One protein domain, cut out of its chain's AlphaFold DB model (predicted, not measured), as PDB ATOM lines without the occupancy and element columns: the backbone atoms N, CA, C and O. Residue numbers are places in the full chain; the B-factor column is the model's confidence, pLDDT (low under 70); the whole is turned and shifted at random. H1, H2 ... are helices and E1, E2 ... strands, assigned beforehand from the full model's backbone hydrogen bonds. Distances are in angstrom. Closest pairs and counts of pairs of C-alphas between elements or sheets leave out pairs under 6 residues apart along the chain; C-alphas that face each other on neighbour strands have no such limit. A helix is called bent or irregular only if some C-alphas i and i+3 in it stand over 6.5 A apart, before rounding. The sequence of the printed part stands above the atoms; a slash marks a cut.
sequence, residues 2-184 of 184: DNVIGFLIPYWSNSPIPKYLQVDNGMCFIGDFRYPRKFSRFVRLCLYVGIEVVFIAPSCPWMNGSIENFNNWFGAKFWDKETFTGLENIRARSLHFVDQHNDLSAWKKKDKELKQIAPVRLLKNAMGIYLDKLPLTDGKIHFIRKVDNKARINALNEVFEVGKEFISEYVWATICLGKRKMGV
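Overview. This is residues 2 to 184 of the 184 residues of the protein "Integrase catalytic domain-containing protein" of Methanosarcinales archaeon ANME-1 ERB6 (UniProt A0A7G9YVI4). A twisted five-stranded sheet has a small two-stranded sheet, E4 and E5, crossed over part of it as a partial sandwich, and H3 packs over its strand E2, with H1 beyond H3. At the other end of the longest axis, H4 and H5 make a loose pair at a steep angle; residues 102 to 116, of which 102 to 109 belong to H5, stick out, and a long stretch without named elements leads back to E3. The printed part has 183 residues, with five named helices and seven named strands in the order H1 E1 H2 H3 E2 H4 H5 E3 E4 E5 E6 E7; the large sheet runs E1 E2 E3 E6 E7, mixed, and the class is mixed, helices and strands. It is only just compact, close to loose, with a radius of gyration of the C-alphas of 18.9 A and spans of 56 by 38 by 36 A.

Along the chain. H1, residues 2 to 14, begins at C-alpha 2 (28.397, -29.678, -39.728) and is 19.0 A long. E1 is residues 20 to 23, H2 27 to 30, H3 41 to 48 and E2 52 to 55. H4, residues 61 to 79, spans 23.2 A; it is irregular, with C-alphas 63 and 66 8.0 A apart, and has a kink of 44 degrees near residue 68. H5, residues 87 to 109, spans 32.8 A and ends at C-alpha 109 (39.079, -47.013, -65.476). E3, residues 140 to 146, spans 19.3 A; E4 is 152 to 155, E5 158 to 161, E6 170 to 176 at 19.2 A, and E7 181 to 183, ending at C-alpha 183 (42.806, -56.737, -32.955).

Arrangement. E1 and E2 are parallel, with N 23 and O 54 2.9 A apart, as are E2 and E3, with N 142 and O 53 at 2.8 A. E3 and E6 are antiparallel, N 143 and O 173 at 2.8 A; the hairpin E6 and E7 has N 174 and O 183 at 2.8 A. The hairpin E4 and E5, N 153 and O 160 at 2.9 A, forms a sandwich, two sheets face to face, with the large sheet, its strands at 63 degrees to the others; the closest C-alphas of E3 and E4 are those of Arg 145 and Ile 153, 6.1 A. H3 is on the large sheet, over E2, at a height over the sheet of 8.8 A; their closest C-alphas are those of Cys 46 and Val 53, 6.9 A. H1 and H3 only just touch, with 3 pairs of C-alphas within 8 A, through residues 4 to 5 of H1; the closest are those of Ile 5 and Phe 42, 6.7 A. H2 only grazes the sheet with residues 29 to 30. H4 and H5 are close but not clearly touching, at a steep tilt of 52 degrees, opposite ways; their closest C-alphas are those of Phe 78 and Phe 97, 7.3 A. E1, H2 H3, E2 is a strand-helix-strand unit, two parallel neighbour strands with helices between, with a right-handed crossover; that of E2, H4 H5, E3 is left-handed. Every O i to N i+4 pair is within hydrogen-bond range in H3 and H5, against 8 of 9 in H1 and 12 of 15 in H4; H2 is too short for such a pair.

Size, cuts and confidence. The C-alphas farthest apart are those of Thr 85 and Lys 164, 59.6 A. The printed part has no cut, and its long link is H5 to E3, 30 residues. The mean pLDDT of the printed part is 88.2; residues 32 to 37 and 127 to 128 are under 70.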
ATOM      1  N   ASP A   2      29.731 -29.759 -39.113       82.94
ATOM      2  CA  ASP A   2      28.397 -29.678 -39.728       82.94
ATOM      3  C   ASP A   2      28.414 -29.560 -41.251       82.94
ATOM      4  O   ASP A   2      27.660 -30.268 -41.898       82.94
ATOM      5  N   ASN A   3      29.337 -28.790 -41.837       84.81
ATOM      6  CA  ASN A   3      29.447 -28.689 -43.300       84.81
ATOM      7  C   ASN A   3      29.770 -30.034 -43.970       84.81
ATOM      8  O   ASN A   3      29.191 -30.371 -44.997       84.81
ATOM      9  N   VAL A   4      30.669 -30.827 -43.376       86.56
ATOM     10  CA  VAL A   4      31.046 -32.148 -43.908       86.56
ATOM     11  C   VAL A   4      29.869 -33.111 -43.791       86.56
ATOM     12  O   VAL A   4      29.520 -33.782 -44.753       86.56
ATOM     13  N   ILE A   5      29.224 -33.155 -42.626       88.00
ATOM     14  CA  ILE A   5      28.055 -34.011 -42.395       88.00
ATOM     15  C   ILE A   5      26.886 -33.603 -43.308       88.00
ATOM     16  O   ILE A   5      26.257 -34.463 -43.922       88.00
ATOM     17  N   GLY A   6      26.638 -32.300 -43.435       88.56
ATOM     18  CA  GLY A   6      25.604 -31.721 -44.287       88.56
ATOM     19  C   GLY A   6      25.836 -31.976 -45.775       88.56
ATOM     20  O   GLY A   6      24.867 -32.085 -46.514       88.56
ATOM     21  N   PHE A   7      27.088 -32.141 -46.208       89.25
ATOM     22  CA  PHE A   7      27.421 -32.616 -47.552       89.25
ATOM     23  C   PHE A   7      27.212 -34.132 -47.707       89.25
ATOM     24  O   PHE A   7      26.621 -34.582 -48.686       89.25
ATOM     25  N   LEU A   8      27.678 -34.938 -46.745       91.81
ATOM     26  CA  LEU A   8      27.686 -36.400 -46.868       91.81
ATOM     27  C   LEU A   8      26.288 -37.022 -46.885       91.81
ATOM     28  O   LEU A   8      26.079 -38.008 -47.584       91.81
ATOM     29  N   ILE A   9      25.332 -36.454 -46.149       90.94
ATOM     30  CA  ILE A   9      23.949 -36.951 -46.136       90.94
ATOM     31  C   ILE A   9      23.309 -36.922 -47.534       90.94
ATOM     32  O   ILE A   9      22.954 -37.992 -48.031       90.94
ATOM     33  N   PRO A  10      23.161 -35.756 -48.198       90.00
ATOM     34  CA  PRO A  10      22.577 -35.709 -49.532       90.00
ATOM     35  C   PRO A  10      23.450 -36.443 -50.553       90.00
ATOM     36  O   PRO A  10      22.908 -37.059 -51.472       90.00
ATOM     37  N   TYR A  11      24.776 -36.449 -50.375       91.12
ATOM     38  CA  TYR A  11      25.671 -37.217 -51.235       91.12
ATOM     39  C   TYR A  11      25.352 -38.717 -51.177       91.12
ATOM     40  O   TYR A  11      25.090 -39.319 -52.211       91.12
ATOM     41  N   TRP A  12      25.272 -39.326 -49.991       93.06
ATOM     42  CA  TRP A  12      24.971 -40.757 -49.841       93.06
ATOM     43  C   TRP A  12      23.517 -41.135 -50.122       93.06
ATOM     44  O   TRP A  12      23.222 -42.314 -50.325       93.06
ATOM     45  N   SER A  13      22.596 -40.173 -50.159       91.50
ATOM     46  CA  SER A  13      21.247 -40.418 -50.682       91.50
ATOM     47  C   SER A  13      21.230 -40.586 -52.203       91.50
ATOM     48  O   SER A  13      20.373 -41.304 -52.710       91.50
ATOM     49  N   ASN A  14      22.188 -39.985 -52.919       89.88
ATOM     50  CA  ASN A  14      22.270 -40.028 -54.385       89.88
ATOM     51  C   ASN A  14      23.444 -40.870 -54.916       89.88
ATOM     52  O   ASN A  14      23.484 -41.196 -56.096       89.88
ATOM     53  N   SER A  15      24.398 -41.228 -54.058       88.88
ATOM     54  CA  SER A  15      25.613 -41.967 -54.406       88.88
ATOM     55  C   SER A  15      25.805 -43.191 -53.510       88.88
ATOM     56  O   SER A  15      25.514 -43.119 -52.313       88.88
ATOM     57  N   PRO A  16      26.342 -44.305 -54.045       91.38
ATOM     58  CA  PRO A  16      26.628 -45.504 -53.267       91.38
ATOM     59  C   PRO A  16      27.459 -45.235 -52.008       91.38
ATOM     60  O   PRO A  16      28.537 -44.639 -52.061       91.38
ATOM     61  N   ILE A  17      26.982 -45.747 -50.876       92.69
ATOM     62  CA  ILE A  17      27.713 -45.772 -49.612       92.69
ATOM     63  C   ILE A  17      28.856 -46.791 -49.737       92.69
ATOM     64  O   ILE A  17      28.593 -47.974 -49.994       92.69
ATOM     65  N   PRO A  18      30.117 -46.384 -49.513       92.31
ATOM     66  CA  PRO A  18      31.239 -47.306 -49.592       92.31
ATOM     67  C   PRO A  18      31.231 -48.302 -48.424       92.31
ATOM     68  O   PRO A  18      30.616 -48.081 -47.381       92.31
ATOM     69  N   LYS A  19      31.950 -49.418 -48.577       91.69
ATOM     70  CA  LYS A  19      32.256 -50.296 -47.436       91.69
ATOM     71  C   LYS A  19      33.322 -49.669 -46.536       91.69
ATOM     72  O   LYS A  19      33.131 -49.614 -45.328       91.69
ATOM     73  N   TYR A  20      34.400 -49.178 -47.147       93.56
ATOM     74  CA  TYR A  20      35.517 -48.535 -46.465       93.56
ATOM     75  C   TYR A  20      35.619 -47.067 -46.860       93.56
ATOM     76  O   TYR A  20      35.567 -46.752 -48.050       93.56
ATOM     77  N   LEU A  21      35.808 -46.187 -45.881       94.00
ATOM     78  CA  LEU A  21      36.104 -44.776 -46.122       94.00
ATOM     79  C   LEU A  21      37.468 -44.437 -45.533       94.00
ATOM     80  O   LEU A  21      37.633 -44.411 -44.314       94.00
ATOM     81  N   GLN A  22      38.436 -44.192 -46.411       93.94
ATOM     82  CA  GLN A  22      39.777 -43.790 -46.010       93.94
ATOM     83  C   GLN A  22      39.806 -42.300 -45.659       93.94
ATOM     84  O   GLN A  22      39.298 -41.477 -46.420       93.94
ATOM     85  N   VAL A  23      40.413 -41.959 -44.524       92.00
ATOM     86  CA  VAL A  23      40.536 -40.580 -44.032       92.00
ATOM     87  C   VAL A  23      41.911 -40.327 -43.417       92.00
ATOM     88  O   VAL A  23      42.606 -41.253 -42.988       92.00
ATOM     89  N   ASP A  24      42.307 -39.054 -43.370       89.38
ATOM     90  CA  ASP A  24      43.488 -38.626 -42.624       89.38
ATOM     91  C   ASP A  24      43.277 -38.695 -41.098       89.38
ATOM     92  O   ASP A  24      42.182 -38.955 -40.599       89.38
ATOM     93  N   ASN A  25      44.355 -38.483 -40.336       87.19
ATOM     94  CA  ASN A  25      44.333 -38.511 -38.868       87.19
ATOM     95  C   ASN A  25      43.984 -37.147 -38.242       87.19
ATOM     96  O   ASN A  25      44.342 -36.882 -37.093       87.19
ATOM     97  N   GLY A  26      43.330 -36.258 -38.987       84.12
ATOM     98  CA  GLY A  26      42.929 -34.944 -38.516       84.12
ATOM     99  C   GLY A  26      42.000 -35.039 -37.306       84.12
ATOM    100  O   GLY A  26      41.097 -35.880 -37.246       84.12
ATOM    101  N   MET A  27      42.193 -34.134 -36.341       77.19
ATOM    102  CA  MET A  27      41.371 -34.057 -35.123       77.19
ATOM    103  C   MET A  27      39.872 -33.962 -35.421       77.19
ATOM    104  O   MET A  27      39.052 -34.510 -34.688       77.19
ATOM    105  N   CYS A  28      39.503 -33.300 -36.520       75.00
ATOM    106  CA  CYS A  28      38.115 -33.188 -36.953       75.00
ATOM    107  C   CYS A  28      37.473 -34.554 -37.255       75.00
ATOM    108  O   CYS A  28      36.284 -34.725 -36.992       75.00
ATOM    109  N   PHE A  29      38.242 -35.528 -37.750       78.50
ATOM    110  CA  PHE A  29      37.742 -36.857 -38.090       78.50
ATOM    111  C   PHE A  29      37.841 -37.829 -36.923       78.50
ATOM    112  O   PHE A  29      36.887 -38.560 -36.675       78.50
ATOM    113  N   ILE A  30      38.944 -37.832 -36.176       75.06
ATOM    114  CA  ILE A  30      39.122 -38.773 -35.062       75.06
ATOM    115  C   ILE A  30      38.210 -38.403 -33.882       75.06
ATOM    116  O   ILE A  30      37.468 -39.250 -33.374       75.06
ATOM    117  N   GLY A  31      38.198 -37.127 -33.492       72.12
ATOM    118  CA  GLY A  31      37.561 -36.646 -32.269       72.12
ATOM    119  C   GLY A  31      38.555 -35.947 -31.342       72.12
ATOM    120  O   GLY A  31      39.677 -35.629 -31.729       72.12
ATOM    121  N   ASP A  32      38.119 -35.681 -30.112       66.56
ATOM    122  CA  ASP A  32      38.923 -34.965 -29.121       66.56
ATOM    123  C   ASP A  32      39.958 -35.893 -28.472       66.56
ATOM    124  O   ASP A  32      39.614 -36.867 -27.801       66.56
ATOM    125  N   PHE A  33      41.234 -35.549 -28.632       57.03
ATOM    126  CA  PHE A  33      42.365 -36.237 -28.018       57.03
ATOM    127  C   PHE A  33      42.433 -36.088 -26.487       57.03
ATOM    128  O   PHE A  33      43.173 -36.844 -25.856       57.03
ATOM    129  N   ARG A  34      41.673 -35.160 -25.876       54.81
ATOM    130  CA  ARG A  34      41.578 -35.006 -24.409       54.81
ATOM    131  C   ARG A  34      40.737 -36.080 -23.729       54.81
ATOM    132  O   ARG A  34      40.978 -36.372 -22.562       54.81
ATOM    133  N   TYR A  35      39.754 -36.655 -24.420       57.41
ATOM    134  CA  TYR A  35      38.882 -37.680 -23.850       57.41
ATOM    135  C   TYR A  35      39.044 -38.986 -24.632       57.41
ATOM    136  O   TYR A  35      38.427 -39.128 -25.694       57.41
ATOM    137  N   PRO A  36      39.837 -39.952 -24.127       59.06
ATOM    138  CA  PRO A  36      40.023 -41.221 -24.814       59.06
ATOM    139  C   PRO A  36      38.666 -41.880 -25.084       59.06
ATOM    140  O   PRO A  36      37.729 -41.776 -24.287       59.06
ATOM    141  N   ARG A  37      38.557 -42.553 -26.236       66.44
ATOM    142  CA  ARG A  37      37.367 -43.316 -26.666       66.44
ATOM    143  C   ARG A  37      36.133 -42.475 -27.021       66.44
ATOM    144  O   ARG A  37      35.040 -43.027 -27.174       66.44
ATOM    145  N   LYS A  38      36.274 -41.158 -27.216       77.06
ATOM    146  CA  LYS A  38      35.223 -40.329 -27.830       77.06
ATOM    147  C   LYS A  38      35.447 -40.182 -29.334       77.06
ATOM    148  O   LYS A  38      36.307 -39.432 -29.778       77.06
ATOM    149  N   PHE A  39      34.605 -40.850 -30.113       85.44
ATOM    150  CA  PHE A  39      34.573 -40.689 -31.566       85.44
ATOM    151  C   PHE A  39      33.838 -39.419 -31.990       85.44
ATOM    152  O   PHE A  39      32.793 -39.080 -31.416       85.44
ATOM    153  N   SER A  40      34.362 -38.766 -33.030       88.19
ATOM    154  CA  SER A  40      33.733 -37.611 -33.676       88.19
ATOM    155  C   SER A  40      32.319 -37.926 -34.190       88.19
ATOM    156  O   SER A  40      31.955 -39.080 -34.440       88.19
ATOM    157  N   ARG A  41      31.515 -36.877 -34.417       88.94
ATOM    158  CA  ARG A  41      30.208 -37.009 -35.092       88.94
ATOM    159  C   ARG A  41      30.341 -37.608 -36.496       88.94
ATOM    160  O   ARG A  41      29.453 -38.333 -36.921       88.94
ATOM    161  N   PHE A  42      31.458 -37.367 -37.180       91.19
ATOM    162  CA  PHE A  42      31.742 -37.963 -38.483       91.19
ATOM    163  C   PHE A  42      31.912 -39.485 -38.406       91.19
ATOM    164  O   PHE A  42      31.251 -40.206 -39.150       91.19
ATOM    165  N   VAL A  43      32.738 -39.987 -37.481       91.62
ATOM    166  CA  VAL A  43      32.927 -41.438 -37.303       91.62
ATOM    167  C   VAL A  43      31.618 -42.099 -36.883       91.62
ATOM    168  O   VAL A  43      31.261 -43.142 -37.422       91.62
ATOM    169  N   ARG A  44      30.858 -41.468 -35.979       91.62
ATOM    170  CA  ARG A  44      29.528 -41.954 -35.573       91.62
ATOM    171  C   ARG A  44      28.560 -42.030 -36.749       91.62
ATOM    172  O   ARG A  44      27.869 -43.032 -36.879       91.62
ATOM    173  N   LEU A  45      28.537 -41.019 -37.620       92.38
ATOM    174  CA  LEU A  45      27.721 -41.046 -38.834       92.38
ATOM    175  C   LEU A  45      28.143 -42.193 -39.759       92.38
ATOM    176  O   LEU A  45      27.282 -42.929 -40.228       92.38
ATOM    177  N   CYS A  46      29.449 -42.362 -39.992       93.81
ATOM    178  CA  CYS A  46      29.973 -43.447 -40.821       93.81
ATOM    179  C   CYS A  46      29.518 -44.811 -40.291       93.81
ATOM    180  O   CYS A  46      28.930 -45.590 -41.034       93.81
ATOM    181  N   LEU A  47      29.701 -45.064 -38.995       92.69
ATOM    182  CA  LEU A  47      29.258 -46.302 -38.352       92.69
ATOM    183  C   LEU A  47      27.740 -46.483 -38.436       92.69
ATOM    184  O   LEU A  47      27.276 -47.585 -38.721       92.69
ATOM    185  N   TYR A  48      26.970 -45.408 -38.238       91.94
ATOM    186  CA  TYR A  48      25.509 -45.432 -38.298       91.94
ATOM    187  C   TYR A  48      24.996 -45.879 -39.671       91.94
ATOM    188  O   TYR A  48      24.049 -46.657 -39.758       91.94
ATOM    189  N   VAL A  49      25.652 -45.444 -40.751       91.69
ATOM    190  CA  VAL A  49      25.320 -45.865 -42.124       91.69
ATOM    191  C   VAL A  49      26.076 -47.132 -42.564       91.69
ATOM    192  O   VAL A  49      25.979 -47.562 -43.715       91.69
ATOM    193  N   GLY A  50      26.818 -47.760 -41.645       91.81
ATOM    194  CA  GLY A  50      27.534 -49.016 -41.852       91.81
ATOM    195  C   GLY A  50      28.789 -48.900 -42.721       91.81
ATOM    196  O   GLY A  50      29.081 -49.828 -43.478       91.81
ATOM    197  N   ILE A  51      29.485 -47.766 -42.673       94.38
ATOM    198  CA  ILE A  51      30.823 -47.552 -43.242       94.38
ATOM    199  C   ILE A  51      31.874 -47.926 -42.195       94.38
ATOM    200  O   ILE A  51      31.808 -47.489 -41.045       94.38
ATOM    201  N   GLU A  52      32.892 -48.668 -42.623       95.25
ATOM    202  CA  GLU A  52      34.097 -48.932 -41.843       95.25
ATOM    203  C   GLU A  52      35.149 -47.853 -42.163       95.25
ATOM    204  O   GLU A  52      35.656 -47.751 -43.283       95.25
ATOM    205  N   VAL A  53      35.451 -46.985 -41.195       94.88
ATOM    206  CA  VAL A  53      36.416 -45.885 -41.389       94.88
ATOM    207  C   VAL A  53      37.838 -46.432 -41.313       94.88
ATOM    208  O   VAL A  53      38.145 -47.201 -40.405       94.88
ATOM    209  N   VAL A  54      38.708 -46.019 -42.236       95.62
ATOM    210  CA  VAL A  54      40.119 -46.422 -42.294       95.62
ATOM    211  C   VAL A  54      41.001 -45.188 -42.145       95.62
ATOM    212  O   VAL A  54      41.131 -44.382 -43.063       95.62
ATOM    213  N   PHE A  55      41.630 -45.038 -40.985       94.19
ATOM    214  CA  PHE A  55      42.623 -43.996 -40.760       94.19
ATOM    215  C   PHE A  55      43.961 -44.424 -41.356       94.19
ATOM    216  O   PHE A  55      44.524 -45.453 -40.962       94.19
ATOM    217  N   ILE A  56      44.491 -43.621 -42.278       93.88
ATOM    218  CA  ILE A  56      45.809 -43.867 -42.879       93.88
ATOM    219  C   ILE A  56      46.915 -43.836 -41.820       93.88
ATOM    220  O   ILE A  56      46.729 -43.325 -40.711       93.88
ATOM    221  N   ALA A  57      48.094 -44.345 -42.159       92.81
ATOM    222  CA  ALA A  57      49.254 -44.159 -41.300       92.81
ATOM    223  C   ALA A  57      49.637 -42.668 -41.182       92.81
ATOM    224  O   ALA A  57      49.617 -41.942 -42.182       92.81
ATOM    225  N   PRO A  58      49.975 -42.187 -39.970       89.25
ATOM    226  CA  PRO A  58      50.458 -40.824 -39.776       89.25
ATOM    227  C   PRO A  58      51.700 -40.525 -40.621       89.25
ATOM    228  O   PRO A  58      52.527 -41.407 -40.851       89.25
ATOM    229  N   SER A  59      51.839 -39.273 -41.062       85.56
ATOM    230  CA  SER A  59      53.000 -38.780 -41.825       85.56
ATOM    231  C   SER A  59      53.291 -39.532 -43.130       85.56
ATOM    232  O   SER A  59      54.422 -39.538 -43.606       85.56
ATOM    233  N   CYS A  60      52.269 -40.153 -43.719       87.50
ATOM    234  CA  CYS A  60      52.387 -40.923 -44.952       87.50
ATOM    235  C   CYS A  60      51.451 -40.353 -46.042       87.50
ATOM    236  O   CYS A  60      50.429 -40.970 -46.362       87.50
ATOM    237  N   PRO A  61      51.759 -39.160 -46.594       77.31
ATOM    238  CA  PRO A  61      50.859 -38.416 -47.488       77.31
ATOM    239  C   PRO A  61      50.500 -39.181 -48.769       77.31
ATOM    240  O   PRO A  61      49.372 -39.093 -49.247       77.31
ATOM    241  N   TRP A  62      51.400 -40.040 -49.262       83.44
ATOM    242  CA  TRP A  62      51.183 -40.837 -50.475       83.44
ATOM    243  C   TRP A  62      49.943 -41.745 -50.419       83.44
ATOM    244  O   TRP A  62      49.398 -42.087 -51.468       83.44
ATOM    245  N   MET A  63      49.445 -42.111 -49.228       86.31
ATOM    246  CA  MET A  63      48.192 -42.869 -49.104       86.31
ATOM    247  C   MET A  63      46.957 -42.068 -49.536       86.31
ATOM    248  O   MET A  63      45.970 -42.673 -49.942       86.31
ATOM    249  N   ASN A  64      47.010 -40.733 -49.512       87.88
ATOM    250  CA  ASN A  64      45.938 -39.843 -49.971       87.88
ATOM    251  C   ASN A  64      46.205 -39.244 -51.363       87.88
ATOM    252  O   ASN A  64      45.516 -38.307 -51.769       87.88
ATOM    253  N   GLY A  65      47.147 -39.801 -52.132       88.00
ATOM    254  CA  GLY A  65      47.573 -39.229 -53.414       88.00
ATOM    255  C   GLY A  65      46.443 -39.025 -54.437       88.00
ATOM    256  O   GLY A  65      46.504 -38.103 -55.245       88.00
ATOM    257  N   SER A  66      45.369 -39.822 -54.391       87.38
ATOM    258  CA  SER A  66      44.192 -39.613 -55.251       87.38
ATOM    259  C   SER A  66      43.430 -38.326 -54.918       87.38
ATOM    260  O   SER A  66      42.992 -37.628 -55.832       87.38
ATOM    261  N   ILE A  67      43.300 -38.001 -53.628       89.94
ATOM    262  CA  ILE A  67      42.652 -36.779 -53.138       89.94
ATOM    263  C   ILE A  67      43.539 -35.568 -53.416       89.94
ATOM    264  O   ILE A  67      43.047 -34.555 -53.902       89.94
ATOM    265  N   GLU A  68      44.850 -35.681 -53.188       90.69
ATOM    266  CA  GLU A  68      45.809 -34.614 -53.505       90.69
ATOM    267  C   GLU A  68      45.820 -34.295 -55.004       90.69
ATOM    268  O   GLU A  68      45.751 -33.131 -55.396       90.69
ATOM    269  N   ASN A  69      45.815 -35.323 -55.856       90.50
ATOM    270  CA  ASN A  69      45.728 -35.139 -57.301       90.50
ATOM    271  C   ASN A  69      44.416 -34.457 -57.721       90.50
ATOM    272  O   ASN A  69      44.440 -33.561 -58.565       90.50
ATOM    273  N   PHE A  70      43.280 -34.840 -57.126       92.19
ATOM    274  CA  PHE A  70      42.008 -34.161 -57.377       92.19
ATOM    275  C   PHE A  70      42.055 -32.693 -56.943       92.19
ATOM    276  O   PHE A  70      41.679 -31.827 -57.725       92.19
ATOM    277  N   ASN A  71      42.566 -32.394 -55.746       92.44
ATOM    278  CA  ASN A  71      42.657 -31.024 -55.233       92.44
ATOM    279  C   ASN A  71      43.553 -30.139 -56.109       92.44
ATOM    280  O   ASN A  71      43.174 -29.012 -56.424       92.44
ATOM    281  N   ASN A  72      44.698 -30.659 -56.559       93.50
ATOM    282  CA  ASN A  72      45.577 -29.956 -57.496       93.50
ATOM    283  C   ASN A  72      44.869 -29.683 -58.829       93.50
ATOM    284  O   ASN A  72      44.972 -28.589 -59.383       93.50
ATOM    285  N   TRP A  73      44.122 -30.666 -59.339       92.62
ATOM    286  CA  TRP A  73      43.348 -30.510 -60.567       92.62
ATOM    287  C   TRP A  73      42.209 -29.497 -60.401       92.62
ATOM    288  O   TRP A  73      42.022 -28.655 -61.275       92.62
ATOM    289  N   PHE A  74      41.506 -29.520 -59.265       94.62
ATOM    290  CA  PHE A  74      40.477 -28.546 -58.908       94.62
ATOM    291  C   PHE A  74      41.061 -27.130 -58.846       94.62
ATOM    292  O   PHE A  74      40.549 -26.237 -59.509       94.62
ATOM    293  N   GLY A  75      42.189 -26.919 -58.163       95.19
ATOM    294  CA  GLY A  75      42.877 -25.621 -58.157       95.19
ATOM    295  C   GLY A  75      43.205 -25.126 -59.566       95.19
ATOM    296  O   GLY A  75      42.695 -24.098 -60.008       95.19
ATOM    297  N   ALA A  76      43.959 -25.924 -60.319       94.81
ATOM    298  CA  ALA A  76      44.497 -25.508 -61.612       94.81
ATOM    299  C   ALA A  76      43.462 -25.404 -62.747       94.81
ATOM    300  O   ALA A  76      43.734 -24.794 -63.786       94.81
ATOM    301  N   LYS A  77      42.317 -26.091 -62.640       93.06
ATOM    302  CA  LYS A  77      41.310 -26.147 -63.715       93.06
ATOM    303  C   LYS A  77      40.003 -25.461 -63.364       93.06
ATOM    304  O   LYS A  77      39.347 -25.000 -64.287       93.06
ATOM    305  N   PHE A  78      39.640 -25.407 -62.087       94.94
ATOM    306  CA  PHE A  78      38.445 -24.715 -61.630       94.94
ATOM    307  C   PHE A  78      38.808 -23.316 -61.138       94.94
ATOM    308  O   PHE A  78      38.403 -22.339 -61.755       94.94
ATOM    309  N   TRP A  79      39.631 -23.196 -60.090       94.50
ATOM    310  CA  TRP A  79      39.914 -21.889 -59.488       94.50
ATOM    311  C   TRP A  79      40.715 -20.952 -60.389       94.50
ATOM    312  O   TRP A  79      40.347 -19.790 -60.520       94.50
ATOM    313  N   ASP A  80      41.767 -21.453 -61.033       94.31
ATOM    314  CA  ASP A  80      42.679 -20.600 -61.807       94.31
ATOM    315  C   ASP A  80      42.117 -20.190 -63.179       94.31
ATOM    316  O   ASP A  80      42.636 -19.273 -63.815       94.31
ATOM    317  N   LYS A  81      41.092 -20.894 -63.680       92.12
ATOM    318  CA  LYS A  81      40.588 -20.726 -65.055       92.12
ATOM    319  C   LYS A  81      39.184 -20.161 -65.152       92.12
ATOM    320  O   LYS A  81      38.863 -19.532 -66.157       92.12
ATOM    321  N   GLU A  82      38.338 -20.434 -64.170       91.00
ATOM    322  CA  GLU A  82      36.958 -19.972 -64.181       91.00
ATOM    323  C   GLU A  82      36.862 -18.571 -63.576       91.00
ATOM    324  O   GLU A  82      37.545 -18.225 -62.614       91.00
ATOM    325  N   THR A  83      35.958 -17.761 -64.116       92.38
ATOM    326  CA  THR A  83      35.575 -16.480 -63.516       92.38
ATOM    327  C   THR A  83      34.218 -16.625 -62.849       92.38
ATOM    328  O   THR A  83      33.265 -17.104 -63.474       92.38
ATOM    329  N   PHE A  84      34.107 -16.164 -61.606       95.50
ATOM    330  CA  PHE A  84      32.897 -16.326 -60.809       95.50
ATOM    331  C   PHE A  84      32.202 -14.995 -60.566       95.50
ATOM    332  O   PHE A  84      32.827 -14.011 -60.183       95.50
ATOM    333  N   THR A  85      30.882 -14.988 -60.727       95.25
ATOM    334  CA  THR A  85      30.042 -13.813 -60.445       95.25
ATOM    335  C   THR A  85      29.535 -13.771 -59.002       95.25
ATOM    336  O   THR A  85      28.959 -12.775 -58.577       95.25
ATOM    337  N   GLY A  86      29.735 -14.848 -58.236       95.94
ATOM    338  CA  GLY A  86      29.307 -14.962 -56.845       95.94
ATOM    339  C   GLY A  86      29.224 -16.411 -56.365       95.94
ATOM    340  O   GLY A  86      29.500 -17.352 -57.113       95.94
ATOM    341  N   LEU A  87      28.812 -16.595 -55.109       94.62
ATOM    342  CA  LEU A  87      28.792 -17.902 -54.441       94.62
ATOM    343  C   LEU A  87      27.881 -18.931 -55.127       94.62
ATOM    344  O   LEU A  87      28.266 -20.089 -55.267       94.62
ATOM    345  N   GLU A  88      26.701 -18.520 -55.594       94.44
ATOM    346  CA  GLU A  88      25.789 -19.418 -56.319       94.44
ATOM    347  C   GLU A  88      26.390 -19.891 -57.645       94.44
ATOM    348  O   GLU A  88      26.274 -21.062 -58.006       94.44
ATOM    349  N   ASN A  89      27.117 -19.011 -58.340       95.25
ATOM    350  CA  ASN A  89      27.811 -19.385 -59.566       95.25
ATOM    351  C   ASN A  89      28.949 -20.378 -59.294       95.25
ATOM    352  O   ASN A  89      29.080 -21.358 -60.024       95.25
ATOM    353  N   ILE A  90      29.714 -20.175 -58.214       95.25
ATOM    354  CA  ILE A  90      30.737 -21.129 -57.756       95.25
ATOM    355  C   ILE A  90      30.102 -22.496 -57.495       95.25
ATOM    356  O   ILE A  90      30.585 -23.500 -58.012       95.25
ATOM    357  N   ARG A  91      29.000 -22.546 -56.735       92.00
ATOM    358  CA  ARG A  91      28.297 -23.797 -56.406       92.00
ATOM    359  C   ARG A  91      27.851 -24.529 -57.668       92.00
ATOM    360  O   ARG A  91      28.216 -25.691 -57.843       92.00
ATOM    361  N   ALA A  92      27.152 -23.843 -58.573       92.62
ATOM    362  CA  ALA A  92      26.666 -24.434 -59.818       92.62
ATOM    363  C   ALA A  92      27.810 -24.958 -60.704       92.62
ATOM    364  O   ALA A  92      27.770 -26.106 -61.148       92.62
ATOM    365  N   ARG A  93      28.864 -24.156 -60.918       94.50
ATOM    366  CA  ARG A  93      30.016 -24.575 -61.734       94.50
ATOM    367  C   ARG A  93      30.797 -25.717 -61.078       94.50
ATOM    368  O   ARG A  93      31.277 -26.599 -61.782       94.50
ATOM    369  N   SER A  94      30.916 -25.729 -59.747       93.44
ATOM    370  CA  SER A  94      31.669 -26.768 -59.030       93.44
ATOM    371  C   SER A  94      31.036 -28.151 -59.178       93.44
ATOM    372  O   SER A  94      31.759 -29.130 -59.343       93.44
ATOM    373  N   LEU A  95      29.699 -28.231 -59.199       91.19
ATOM    374  CA  LEU A  95      28.981 -29.478 -59.469       91.19
ATOM    375  C   LEU A  95      29.296 -29.997 -60.875       91.19
ATOM    376  O   LEU A  95      29.722 -31.138 -61.018       91.19
ATOM    377  N   HIS A  96      29.205 -29.130 -61.889       91.88
ATOM    378  CA  HIS A  96      29.537 -29.507 -63.265       91.88
ATOM    379  C   HIS A  96      30.985 -30.003 -63.405       91.88
ATOM    380  O   HIS A  96      31.247 -31.003 -64.069       91.88
ATOM    381  N   PHE A  97      31.929 -29.336 -62.737       94.12
ATOM    382  CA  PHE A  97      33.332 -29.741 -62.728       94.12
ATOM    383  C   PHE A  97      33.540 -31.132 -62.106       94.12
ATOM    384  O   PHE A  97      34.318 -31.941 -62.618       94.12
ATOM    385  N   VAL A  98      32.843 -31.424 -61.002       91.25
ATOM    386  CA  VAL A  98      32.887 -32.737 -60.344       91.25
ATOM    387  C   VAL A  98      32.311 -33.824 -61.253       91.25
ATOM    388  O   VAL A  98      32.920 -34.888 -61.364       91.25
ATOM    389  N   ASP A  99      31.208 -33.556 -61.952       91.44
ATOM    390  CA  ASP A  99      30.617 -34.507 -62.903       91.44
ATOM    391  C   ASP A  99      31.591 -34.826 -64.046       91.44
ATOM    392  O   ASP A  99      31.897 -35.993 -64.297       91.44
ATOM    393  N   GLN A 100      32.207 -33.802 -64.648       92.25
ATOM    394  CA  GLN A 100      33.239 -33.984 -65.677       92.25
ATOM    395  C   GLN A 100      34.445 -34.794 -65.171       92.25
ATOM    396  O   GLN A 100      34.989 -35.639 -65.890       92.25
ATOM    397  N   HIS A 101      34.881 -34.558 -63.927       91.69
ATOM    398  CA  HIS A 101      35.950 -35.345 -63.310       91.69
ATOM    399  C   HIS A 101      35.566 -36.821 -63.156       91.69
ATOM    400  O   HIS A 101      36.399 -37.712 -63.372       91.69
ATOM    401  N   ASN A 102      34.326 -37.077 -62.740       89.88
ATOM    402  CA  ASN A 102      33.803 -38.419 -62.523       89.88
ATOM    403  C   ASN A 102      33.687 -39.180 -63.846       89.88
ATOM    404  O   ASN A 102      34.162 -40.316 -63.912       89.88
ATOM    405  N   ASP A 103      33.194 -38.539 -64.905       91.81
ATOM    406  CA  ASP A 103      33.128 -39.118 -66.252       91.81
ATOM    407  C   ASP A 103      34.520 -39.474 -66.782       91.81
ATOM    408  O   ASP A 103      34.767 -40.596 -67.236       91.81
ATOM    409  N   LEU A 104      35.483 -38.556 -66.642       91.38
ATOM    410  CA  LEU A 104      36.874 -38.815 -67.017       91.38
ATOM    411  C   LEU A 104      37.475 -39.960 -66.193       91.38
ATOM    412  O   LEU A 104      38.222 -40.791 -66.718       91.38
ATOM    413  N   SER A 105      37.174 -40.011 -64.897       88.56
ATOM    414  CA  SER A 105      37.647 -41.068 -64.002       88.56
ATOM    415  C   SER A 105      37.067 -42.430 -64.366       88.56
ATOM    416  O   SER A 105      37.802 -43.420 -64.329       88.56
ATOM    417  N   ALA A 106      35.785 -42.486 -64.731       88.44
ATOM    418  CA  ALA A 106      35.126 -43.690 -65.217       88.44
ATOM    419  C   ALA A 106      35.752 -44.149 -66.539       88.44
ATOM    420  O   ALA A 106      36.173 -45.299 -66.650       88.44
ATOM    421  N   TRP A 107      35.943 -43.233 -67.493       91.38
ATOM    422  CA  TRP A 107      36.586 -43.530 -68.772       91.38
ATOM    423  C   TRP A 107      38.019 -44.057 -68.608       91.38
ATOM    424  O   TRP A 107      38.363 -45.080 -69.196       91.38
ATOM    425  N   LYS A 108      38.844 -43.443 -67.747       89.69
ATOM    426  CA  LYS A 108      40.219 -43.910 -67.450       89.69
ATOM    427  C   LYS A 108      40.273 -45.305 -66.823       89.69
ATOM    428  O   LYS A 108      41.328 -45.937 -66.815       89.69
ATOM    429  N   LYS A 109      39.175 -45.749 -66.213       88.69
ATOM    430  CA  LYS A 109      39.079 -47.013 -65.476       88.69
ATOM    431  C   LYS A 109      38.239 -48.064 -66.201       88.69
ATOM    432  O   LYS A 109      38.118 -49.160 -65.669       88.69
ATOM    433  N   LYS A 110      37.697 -47.759 -67.383       87.06
ATOM    434  CA  LYS A 110      36.764 -48.629 -68.119       87.06
ATOM    435  C   LYS A 110      37.333 -50.022 -68.425       87.06
ATOM    436  O   LYS A 110      36.594 -50.993 -68.387       87.06
ATOM    437  N   ASP A 111      38.644 -50.107 -68.659       90.38
ATOM    438  CA  ASP A 111      39.337 -51.356 -69.001       90.38
ATOM    439  C   ASP A 111      39.887 -52.081 -67.758       90.38
ATOM    440  O   ASP A 111      40.550 -53.109 -67.864       90.38
ATOM    441  N   LYS A 112      39.652 -51.538 -66.555       87.38
ATOM    442  CA  LYS A 112      40.014 -52.200 -65.298       87.38
ATOM    443  C   LYS A 112      38.848 -53.066 -64.840       87.38
ATOM    444  O   LYS A 112      37.721 -52.585 -64.761       87.38
ATOM    445  N   GLU A 113      39.135 -54.297 -64.424       83.44
ATOM    446  CA  GLU A 113      38.160 -55.197 -63.791       83.44
ATOM    447  C   GLU A 113      37.792 -54.725 -62.370       83.44
ATOM    448  O   GLU A 113      38.136 -55.331 -61.352       83.44
ATOM    449  N   LEU A 114      37.109 -53.585 -62.277       80.19
ATOM    450  CA  LEU A 114      36.630 -53.045 -61.015       80.19
ATOM    451  C   LEU A 114      35.358 -53.779 -60.601       80.19
ATOM    452  O   LEU A 114      34.294 -53.607 -61.188       80.19
ATOM    453  N   LYS A 115      35.461 -54.576 -59.538       77.88
ATOM    454  CA  LYS A 115      34.298 -55.226 -58.934       77.88
ATOM    455  C   LYS A 115      33.488 -54.199 -58.155       77.88
ATOM    456  O   LYS A 115      33.966 -53.640 -57.166       77.88
ATOM    457  N   GLN A 116      32.247 -53.976 -58.576       73.38
ATOM    458  CA  GLN A 116      31.300 -53.223 -57.769       73.38
ATOM    459  C   GLN A 116      30.978 -54.018 -56.499       73.38
ATOM    460  O   GLN A 116      30.700 -55.216 -56.549       73.38
ATOM    461  N   ILE A 117      31.025 -53.351 -55.348       76.75
ATOM    462  CA  ILE A 117      30.645 -53.974 -54.080       76.75
ATOM    463  C   ILE A 117      29.118 -54.083 -54.052       76.75
ATOM    464  O   ILE A 117      28.423 -53.067 -54.030       76.75
ATOM    465  N   ALA A 118      28.610 -55.315 -54.051       78.00
ATOM    466  CA  ALA A 118      27.196 -55.616 -53.867       78.00
ATOM    467  C   ALA A 118      26.897 -55.993 -52.395       78.00
ATOM    468  O   ALA A 118      27.740 -56.620 -51.747       78.00
ATOM    469  N   PRO A 119      25.704 -55.658 -51.865       81.88
ATOM    470  CA  PRO A 119      24.689 -54.817 -52.494       81.88
ATOM    471  C   PRO A 119      25.106 -53.341 -52.511       81.88
ATOM    472  O   PRO A 119      25.752 -52.851 -51.584       81.88
ATOM    473  N   VAL A 120      24.682 -52.616 -53.548       85.62
ATOM    474  CA  VAL A 120      24.786 -51.153 -53.573       85.62
ATOM    475  C   VAL A 120      23.859 -50.597 -52.497       85.62
ATOM    476  O   VAL A 120      22.654 -50.849 -52.505       85.62
ATOM    477  N   ARG A 121      24.425 -49.853 -51.545       91.44
ATOM    478  CA  ARG A 121      23.677 -49.223 -50.452       91.44
ATOM    479  C   ARG A 121      23.548 -47.733 -50.720       91.44
ATOM    480  O   ARG A 121      24.543 -47.090 -51.029       91.44
ATOM    481  N   LEU A 122      22.349 -47.193 -50.549       91.50
ATOM    482  CA  LEU A 122      22.083 -45.755 -50.534       91.50
ATOM    483  C   LEU A 122      21.489 -45.378 -49.181       91.50
ATOM    484  O   LEU A 122      20.827 -46.199 -48.536       91.50
ATOM    485  N   LEU A 123      21.704 -44.136 -48.762       90.12
ATOM    486  CA  LEU A 123      21.120 -43.608 -47.540       90.12
ATOM    487  C   LEU A 123      19.632 -43.335 -47.759       90.12
ATOM    488  O   LEU A 123      19.242 -42.292 -48.290       90.12
ATOM    489  N   LYS A 124      18.798 -44.286 -47.333       84.25
ATOM    490  CA  LYS A 124      17.341 -44.130 -47.312       84.25
ATOM    491  C   LYS A 124      16.943 -43.252 -46.121       84.25
ATOM    492  O   LYS A 124      17.458 -43.439 -45.025       84.25
ATOM    493  N   ASN A 125      16.003 -42.331 -46.329       77.62
ATOM    494  CA  ASN A 125      15.401 -41.488 -45.284       77.62
ATOM    495  C   ASN A 125      16.390 -40.606 -44.495       77.62
ATOM    496  O   ASN A 125      16.405 -40.615 -43.265       77.62
ATOM    497  N   ALA A 126      17.157 -39.770 -45.203       76.12
ATOM    498  CA  ALA A 126      18.029 -38.746 -44.615       76.12
ATOM    499  C   ALA A 126      17.339 -37.860 -43.551       76.12
ATOM    500  O   ALA A 126      17.955 -37.507 -42.548       76.12
ATOM    501  N   MET A 127      16.046 -37.562 -43.737       69.06
ATOM    502  CA  MET A 127      15.214 -36.742 -42.838       69.06
ATOM    503  C   MET A 127      15.083 -37.304 -41.410       69.06
ATOM    504  O   MET A 127      14.769 -36.556 -40.490       69.06
ATOM    505  N   GLY A 128      15.302 -38.609 -41.208       69.44
ATOM    506  CA  GLY A 128      15.184 -39.253 -39.894       69.44
ATOM    507  C   GLY A 128      16.459 -39.215 -39.048       69.44
ATOM    508  O   GLY A 128      16.448 -39.677 -37.908       69.44
ATOM    509  N   ILE A 129      17.575 -38.713 -39.586       78.31
ATOM    510  CA  ILE A 129      18.870 -38.759 -38.904       78.31
ATOM    511  C   ILE A 129      19.029 -37.528 -38.013       78.31
ATOM    512  O   ILE A 129      19.259 -36.418 -38.487       78.31
ATOM    513  N   TYR A 130      18.966 -37.736 -36.699       79.94
ATOM    514  CA  TYR A 130      19.176 -36.672 -35.718       79.94
ATOM    515  C   TYR A 130      20.678 -36.401 -35.516       79.94
ATOM    516  O   TYR A 130      21.348 -37.038 -34.699       79.94
ATOM    517  N   LEU A 131      21.224 -35.453 -36.282       77.06
ATOM    518  CA  LEU A 131      22.673 -35.219 -36.392       77.06
ATOM    519  C   LEU A 131      23.362 -34.760 -35.104       77.06
ATOM    520  O   LEU A 131      24.573 -34.955 -34.947       77.06
ATOM    521  N   ASP A 132      22.611 -34.159 -34.188       76.31
ATOM    522  CA  ASP A 132      23.130 -33.697 -32.897       76.31
ATOM    523  C   ASP A 132      23.257 -34.834 -31.881       76.31
ATOM    524  O   ASP A 132      24.010 -34.733 -30.913       76.31
ATOM    525  N   LYS A 133      22.555 -35.949 -32.114       79.06
ATOM    526  CA  LYS A 133      22.502 -37.106 -31.211       79.06
ATOM    527  C   LYS A 133      22.816 -38.409 -31.942       79.06
ATOM    528  O   LYS A 133      22.147 -39.416 -31.733       79.06
ATOM    529  N   LEU A 134      23.854 -38.404 -32.781       85.31
ATOM    530  CA  LEU A 134      24.307 -39.623 -33.451       85.31
ATOM    531  C   LEU A 134      24.793 -40.660 -32.418       85.31
ATOM    532  O   LEU A 134      25.780 -40.409 -31.702       85.31
ATOM    533  N   PRO A 135      24.129 -41.827 -32.321       85.31
ATOM    534  CA  PRO A 135      24.550 -42.868 -31.401       85.31
ATOM    535  C   PRO A 135      25.897 -43.444 -31.842       85.31
ATOM    536  O   PRO A 135      26.297 -43.346 -33.002       85.31
ATOM    537  N   LEU A 136      26.615 -44.046 -30.897       86.94
ATOM    538  CA  LEU A 136      27.727 -44.915 -31.253       86.94
ATOM    539  C   LEU A 136      27.136 -46.291 -31.560       86.94
ATOM    540  O   LEU A 136      26.682 -46.971 -30.643       86.94
ATOM    541  N   THR A 137      27.084 -46.654 -32.837       89.12
ATOM    542  CA  THR A 137      26.574 -47.953 -33.287       89.12
ATOM    543  C   THR A 137      27.690 -48.986 -33.361       89.12
ATOM    544  O   THR A 137      28.877 -48.647 -33.412       89.12
ATOM    545  N   ASP A 138      27.305 -50.259 -33.386       90.44
ATOM    546  CA  ASP A 138      28.238 -51.337 -33.677       90.44
ATOM    547  C   ASP A 138      28.866 -51.165 -35.064       90.44
ATOM    548  O   ASP A 138      28.260 -50.641 -35.998       90.44
ATOM    549  N   GLY A 139      30.110 -51.617 -35.186       92.50
ATOM    550  CA  GLY A 139      30.885 -51.515 -36.410       92.50
ATOM    551  C   GLY A 139      32.378 -51.633 -36.143       92.50
ATOM    552  O   GLY A 139      32.809 -51.976 -35.030       92.50
ATOM    553  N   LYS A 140      33.160 -51.364 -37.188       94.69
ATOM    554  CA  LYS A 140      34.617 -51.438 -37.158       94.69
ATOM    555  C   LYS A 140      35.243 -50.112 -37.549       94.69
ATOM    556  O   LYS A 140      34.758 -49.409 -38.432       94.69
ATOM    557  N   ILE A 141      36.341 -49.805 -36.876       93.94
ATOM    558  CA  ILE A 141      37.213 -48.679 -37.199       93.94
ATOM    559  C   ILE A 141      38.610 -49.246 -37.381       93.94
ATOM    560  O   ILE A 141      39.080 -50.015 -36.540       93.94
ATOM    561  N   HIS A 142      39.263 -48.866 -38.467       95.69
ATOM    562  CA  HIS A 142      40.557 -49.386 -38.860       95.69
ATOM    563  C   HIS A 142      41.629 -48.307 -38.809       95.69
ATOM    564  O   HIS A 142      41.375 -47.132 -39.076       95.69
ATOM    565  N   PHE A 143      42.845 -48.732 -38.501       94.94
ATOM    566  CA  PHE A 143      44.027 -47.897 -38.425       94.94
ATOM    567  C   PHE A 143      45.170 -48.622 -39.114       94.94
ATOM    568  O   PHE A 143      45.589 -49.688 -38.673       94.94
ATOM    569  N   ILE A 144      45.712 -48.019 -40.164       95.69
ATOM    570  CA  ILE A 144      46.996 -48.448 -40.713       95.69
ATOM    571  C   ILE A 144      48.067 -47.824 -39.820       95.69
ATOM    572  O   ILE A 144      48.090 -46.602 -39.647       95.69
ATOM    573  N   ARG A 145      48.918 -48.631 -39.186       94.88
ATOM    574  CA  ARG A 145      49.947 -48.138 -38.257       94.88
ATOM    575  C   ARG A 145      51.275 -48.813 -38.512       94.88
ATOM    576  O   ARG A 145      51.328 -50.029 -38.622       94.88
ATOM    577  N   LYS A 146      52.339 -48.013 -38.568       95.38
ATOM    578  CA  LYS A 146      53.696 -48.547 -38.535       95.38
ATOM    579  C   LYS A 146      54.008 -49.009 -37.116       95.38
ATOM    580  O   LYS A 146      53.768 -48.252 -36.172       95.38
ATOM    581  N   VAL A 147      54.525 -50.219 -36.980       96.44
ATOM    582  CA  VAL A 147      54.928 -50.778 -35.689       96.44
ATOM    583  C   VAL A 147      56.284 -50.211 -35.289       96.44
ATOM    584  O   VAL A 147      57.227 -50.187 -36.085       96.44
ATOM    585  N   ASP A 148      56.374 -49.726 -34.051       95.56
ATOM    586  CA  ASP A 148      57.605 -49.173 -33.497       95.56
ATOM    587  C   ASP A 148      58.631 -50.267 -33.139       95.56
ATOM    588  O   ASP A 148      58.355 -51.465 -33.152       95.56
ATOM    589  N   ASN A 149      59.844 -49.848 -32.784       96.44
ATOM    590  CA  ASN A 149      60.927 -50.751 -32.380       96.44
ATOM    591  C   ASN A 149      60.664 -51.514 -31.067       96.44
ATOM    592  O   ASN A 149      61.444 -52.393 -30.704       96.44
ATOM    593  N   LYS A 150      59.590 -51.182 -30.347       96.44
ATOM    594  CA  LYS A 150      59.141 -51.867 -29.135       96.44
ATOM    595  C   LYS A 150      57.944 -52.782 -29.408       96.44
ATOM    596  O   LYS A 150      57.332 -53.231 -28.446       96.44
ATOM    597  N   ALA A 151      57.645 -53.084 -30.677       95.62
ATOM    598  CA  ALA A 151      56.535 -53.941 -31.097       95.62
ATOM    599  C   ALA A 151      55.143 -53.365 -30.779       95.62
ATOM    600  O   ALA A 151      54.215 -54.106 -30.441       95.62
ATOM    601  N   ARG A 152      54.994 -52.036 -30.861       96.19
ATOM    602  CA  ARG A 152      53.757 -51.329 -30.500       96.19
ATOM    603  C   ARG A 152      53.229 -50.453 -31.623       96.19
ATOM    604  O   ARG A 152      53.977 -49.975 -32.474       96.19
ATOM    605  N   ILE A 153      51.938 -50.159 -31.549       94.88
ATOM    606  CA  ILE A 153      51.263 -49.140 -32.354       94.88
ATOM    607  C   ILE A 153      50.532 -48.144 -31.458       94.88
ATOM    608  O   ILE A 153      50.133 -48.475 -30.343       94.88
ATOM    609  N   ASN A 154      50.319 -46.930 -31.967       90.25
ATOM    610  CA  ASN A 154      49.458 -45.938 -31.328       90.25
ATOM    611  C   ASN A 154      48.173 -45.747 -32.142       90.25
ATOM    612  O   ASN A 154      48.222 -45.393 -33.324       90.25
ATOM    613  N   ALA A 155      47.025 -45.947 -31.505       87.31
ATOM    614  CA  ALA A 155      45.721 -45.619 -32.061       87.31
ATOM    615  C   ALA A 155      44.870 -44.920 -30.998       87.31
ATOM    616  O   ALA A 155      44.789 -45.381 -29.866       87.31
ATOM    617  N   LEU A 156      44.219 -43.809 -31.364       81.19
ATOM    618  CA  LEU A 156      43.369 -43.022 -30.456       81.19
ATOM    619  C   LEU A 156      44.070 -42.591 -29.151       81.19
ATOM    620  O   LEU A 156      43.431 -42.532 -28.104       81.19
ATOM    621  N   ASN A 157      45.372 -42.293 -29.215       79.31
ATOM    622  CA  ASN A 157      46.233 -41.998 -28.060       79.31
ATOM    623  C   ASN A 157      46.399 -43.156 -27.061       79.31
ATOM    624  O   ASN A 157      46.929 -42.947 -25.972       79.31
ATOM    625  N   GLU A 158      45.998 -44.372 -27.425       85.06
ATOM    626  CA  GLU A 158      46.277 -45.593 -26.674       85.06
ATOM    627  C   GLU A 158      47.391 -46.383 -27.384       85.06
ATOM    628  O   GLU A 158      47.508 -46.381 -28.615       85.06
ATOM    629  N   VAL A 159      48.252 -47.028 -26.593       90.44
ATOM    630  CA  VAL A 159      49.372 -47.842 -27.081       90.44
ATOM    631  C   VAL A 159      48.987 -49.312 -26.996       90.44
ATOM    632  O   VAL A 159      48.538 -49.769 -25.948       90.44
ATOM    633  N   PHE A 160      49.195 -50.045 -28.085       91.31
ATOM    634  CA  PHE A 160      48.871 -51.466 -28.191       91.31
ATOM    635  C   PHE A 160      50.111 -52.253 -28.597       91.31
ATOM    636  O   PHE A 160      50.804 -51.860 -29.533       91.31
ATOM    637  N   GLU A 161      50.378 -53.359 -27.907       94.38
ATOM    638  CA  GLU A 161      51.391 -54.339 -28.307       94.38
ATOM    639  C   GLU A 161      50.822 -55.246 -29.401       94.38
ATOM    640  O   GLU A 161      49.669 -55.672 -29.312       94.38
ATOM    641  N   VAL A 162      51.612 -55.509 -30.444       92.94
ATOM    642  CA  VAL A 162      51.152 -56.257 -31.631       92.94
ATOM    643  C   VAL A 162      52.005 -57.478 -31.962       92.94
ATOM    644  O   VAL A 162      51.501 -58.392 -32.598       92.94
ATOM    645  N   GLY A 163      53.264 -57.510 -31.514       91.38
ATOM    646  CA  GLY A 163      54.202 -58.607 -31.782       91.38
ATOM    647  C   GLY A 163      55.525 -58.123 -32.383       91.38
ATOM    648  O   GLY A 163      55.567 -57.149 -33.139       91.38
ATOM    649  N   LYS A 164      56.633 -58.771 -32.003       94.50
ATOM    650  CA  LYS A 164      57.989 -58.399 -32.458       94.50
ATOM    651  C   LYS A 164      58.214 -58.721 -33.934       94.50
ATOM    652  O   LYS A 164      59.028 -58.070 -34.580       94.50
ATOM    653  N   GLU A 165      57.477 -59.690 -34.456       95.44
ATOM    654  CA  GLU A 165      57.452 -60.099 -35.856       95.44
ATOM    655  C   GLU A 165      56.980 -58.987 -36.804       95.44
ATOM    656  O   GLU A 165      57.306 -59.023 -37.984       95.44
ATOM    657  N   PHE A 166      56.270 -57.976 -36.289       95.44
ATOM    658  CA  PHE A 166      55.753 -56.866 -37.088       95.44
ATOM    659  C   PHE A 166      56.596 -55.590 -36.991       95.44
ATOM    660  O   PHE A 166      56.197 -54.569 -37.544       95.44
ATOM    661  N   ILE A 167      57.733 -55.586 -36.282       96.44
ATOM    662  CA  ILE A 167      58.558 -54.377 -36.118       96.44
ATOM    663  C   ILE A 167      58.935 -53.792 -37.486       96.44
ATOM    664  O   ILE A 167      59.456 -54.489 -38.347       96.44
ATOM    665  N   SER A 168      58.739 -52.479 -37.647       94.38
ATOM    666  CA  SER A 168      58.941 -51.718 -38.893       94.38
ATOM    667  C   SER A 168      57.922 -51.957 -40.008       94.38
ATOM    668  O   SER A 168      57.922 -51.179 -40.967       94.38
ATOM    669  N   GLU A 169      57.020 -52.926 -39.860       95.75
ATOM    670  CA  GLU A 169      55.930 -53.173 -40.800       95.75
ATOM    671  C   GLU A 169      54.734 -52.250 -40.551       95.75
ATOM    672  O   GLU A 169      54.579 -51.647 -39.482       95.75
ATOM    673  N   TYR A 170      53.869 -52.139 -41.559       95.50
ATOM    674  CA  TYR A 170      52.550 -51.535 -41.401       95.50
ATOM    675  C   TYR A 170      51.519 -52.617 -41.112       95.50
ATOM    676  O   TYR A 170      51.363 -53.561 -41.881       95.50
ATOM    677  N   VAL A 171      50.764 -52.429 -40.037       95.88
ATOM    678  CA  VAL A 171      49.682 -53.331 -39.650       95.88
ATOM    679  C   VAL A 171      48.319 -52.680 -39.844       95.88
ATOM    680  O   VAL A 171      48.169 -51.459 -39.722       95.88
ATOM    681  N   TRP A 172      47.317 -53.511 -40.128       96.50
ATOM    682  CA  TRP A 172      45.912 -53.125 -40.199       96.50
ATOM    683  C   TRP A 172      45.241 -53.411 -38.855       96.50
ATOM    684  O   TRP A 172      44.741 -54.502 -38.601       96.50
ATOM    685  N   ALA A 173      45.206 -52.417 -37.979       95.12
ATOM    686  CA  ALA A 173      44.609 -52.576 -36.667       95.12
ATOM    687  C   ALA A 173      43.117 -52.226 -36.688       95.12
ATOM    688  O   ALA A 173      42.711 -51.229 -37.278       95.12
ATOM    689  N   THR A 174      42.286 -53.027 -36.029       95.12
ATOM    690  CA  THR A 174      40.824 -52.913 -36.062       95.12
ATOM    691  C   THR A 174      40.236 -52.836 -34.664       95.12
ATOM    692  O   THR A 174      40.382 -53.760 -33.868       95.12
ATOM    693  N   ILE A 175      39.468 -51.783 -34.394       90.69
ATOM    694  CA  ILE A 175      38.605 -51.678 -33.216       90.69
ATOM    695  C   ILE A 175      37.216 -52.198 -33.586       90.69
ATOM    696  O   ILE A 175      36.554 -51.642 -34.460       90.69
ATOM    697  N   CYS A 176      36.760 -53.247 -32.901       90.75
ATOM    698  CA  CYS A 176      35.397 -53.767 -33.006       90.75
ATOM    699  C   CYS A 176      34.545 -53.217 -31.856       90.75
ATOM    700  O   CYS A 176      34.721 -53.642 -30.709       90.75
ATOM    701  N   LEU A 177      33.601 -52.316 -32.146       86.31
ATOM    702  CA  LEU A 177      32.843 -51.606 -31.106       86.31
ATOM    703  C   LEU A 177      31.930 -52.522 -30.283       86.31
ATOM    704  O   LEU A 177      31.975 -52.453 -29.056       86.31
ATOM    705  N   GLY A 178      31.220 -53.455 -30.922       81.69
ATOM    706  CA  GLY A 178      30.350 -54.402 -30.210       81.69
ATOM    707  C   GLY A 178      31.109 -55.346 -29.269       81.69
ATOM    708  O   GLY A 178      30.601 -55.742 -28.226       81.69
ATOM    709  N   LYS A 179      32.375 -55.659 -29.587       79.75
ATOM    710  CA  LYS A 179      33.249 -56.488 -28.734       79.75
ATOM    711  C   LYS A 179      34.076 -55.671 -27.743       79.75
ATOM    712  O   LYS A 179      34.675 -56.261 -26.851       79.75
ATOM    713  N   ARG A 180      34.159 -54.347 -27.929       80.50
ATOM    714  CA  ARG A 180      35.067 -53.435 -27.209       80.50
ATOM    715  C   ARG A 180      36.515 -53.943 -27.180       80.50
ATOM    716  O   ARG A 180      37.196 -53.847 -26.164       80.50
ATOM    717  N   LYS A 181      36.969 -54.517 -28.298       81.81
ATOM    718  CA  LYS A 181      38.313 -55.091 -28.458       81.81
ATOM    719  C   LYS A 181      39.005 -54.504 -29.675       81.81
ATOM    720  O   LYS A 181      38.353 -54.222 -30.683       81.81
ATOM    721  N   MET A 182      40.321 -54.383 -29.566       81.12
ATOM    722  CA  MET A 182      41.204 -54.108 -30.687       81.12
ATOM    723  C   MET A 182      41.926 -55.396 -31.079       81.12
ATOM    724  O   MET A 182      42.326 -56.165 -30.206       81.12
ATOM    725  N   GLY A 183      42.030 -55.643 -32.378       81.94
ATOM    726  CA  GLY A 183      42.806 -56.737 -32.955       81.94
ATOM    727  C   GLY A 183      43.693 -56.209 -34.071       81.94
ATOM    728  O   GLY A 183      43.383 -55.171 -34.661       81.94
ATOM    729  N   VAL A 184      44.786 -56.915 -34.325       78.12
ATOM    730  CA  VAL A 184      45.747 -56.648 -35.396       78.12
ATOM    731  C   VAL A 184      45.871 -57.896 -36.250       78.12
ATOM    732  O   VAL A 184      45.760 -58.992 -35.657       78.12
TER     733      VAL A 184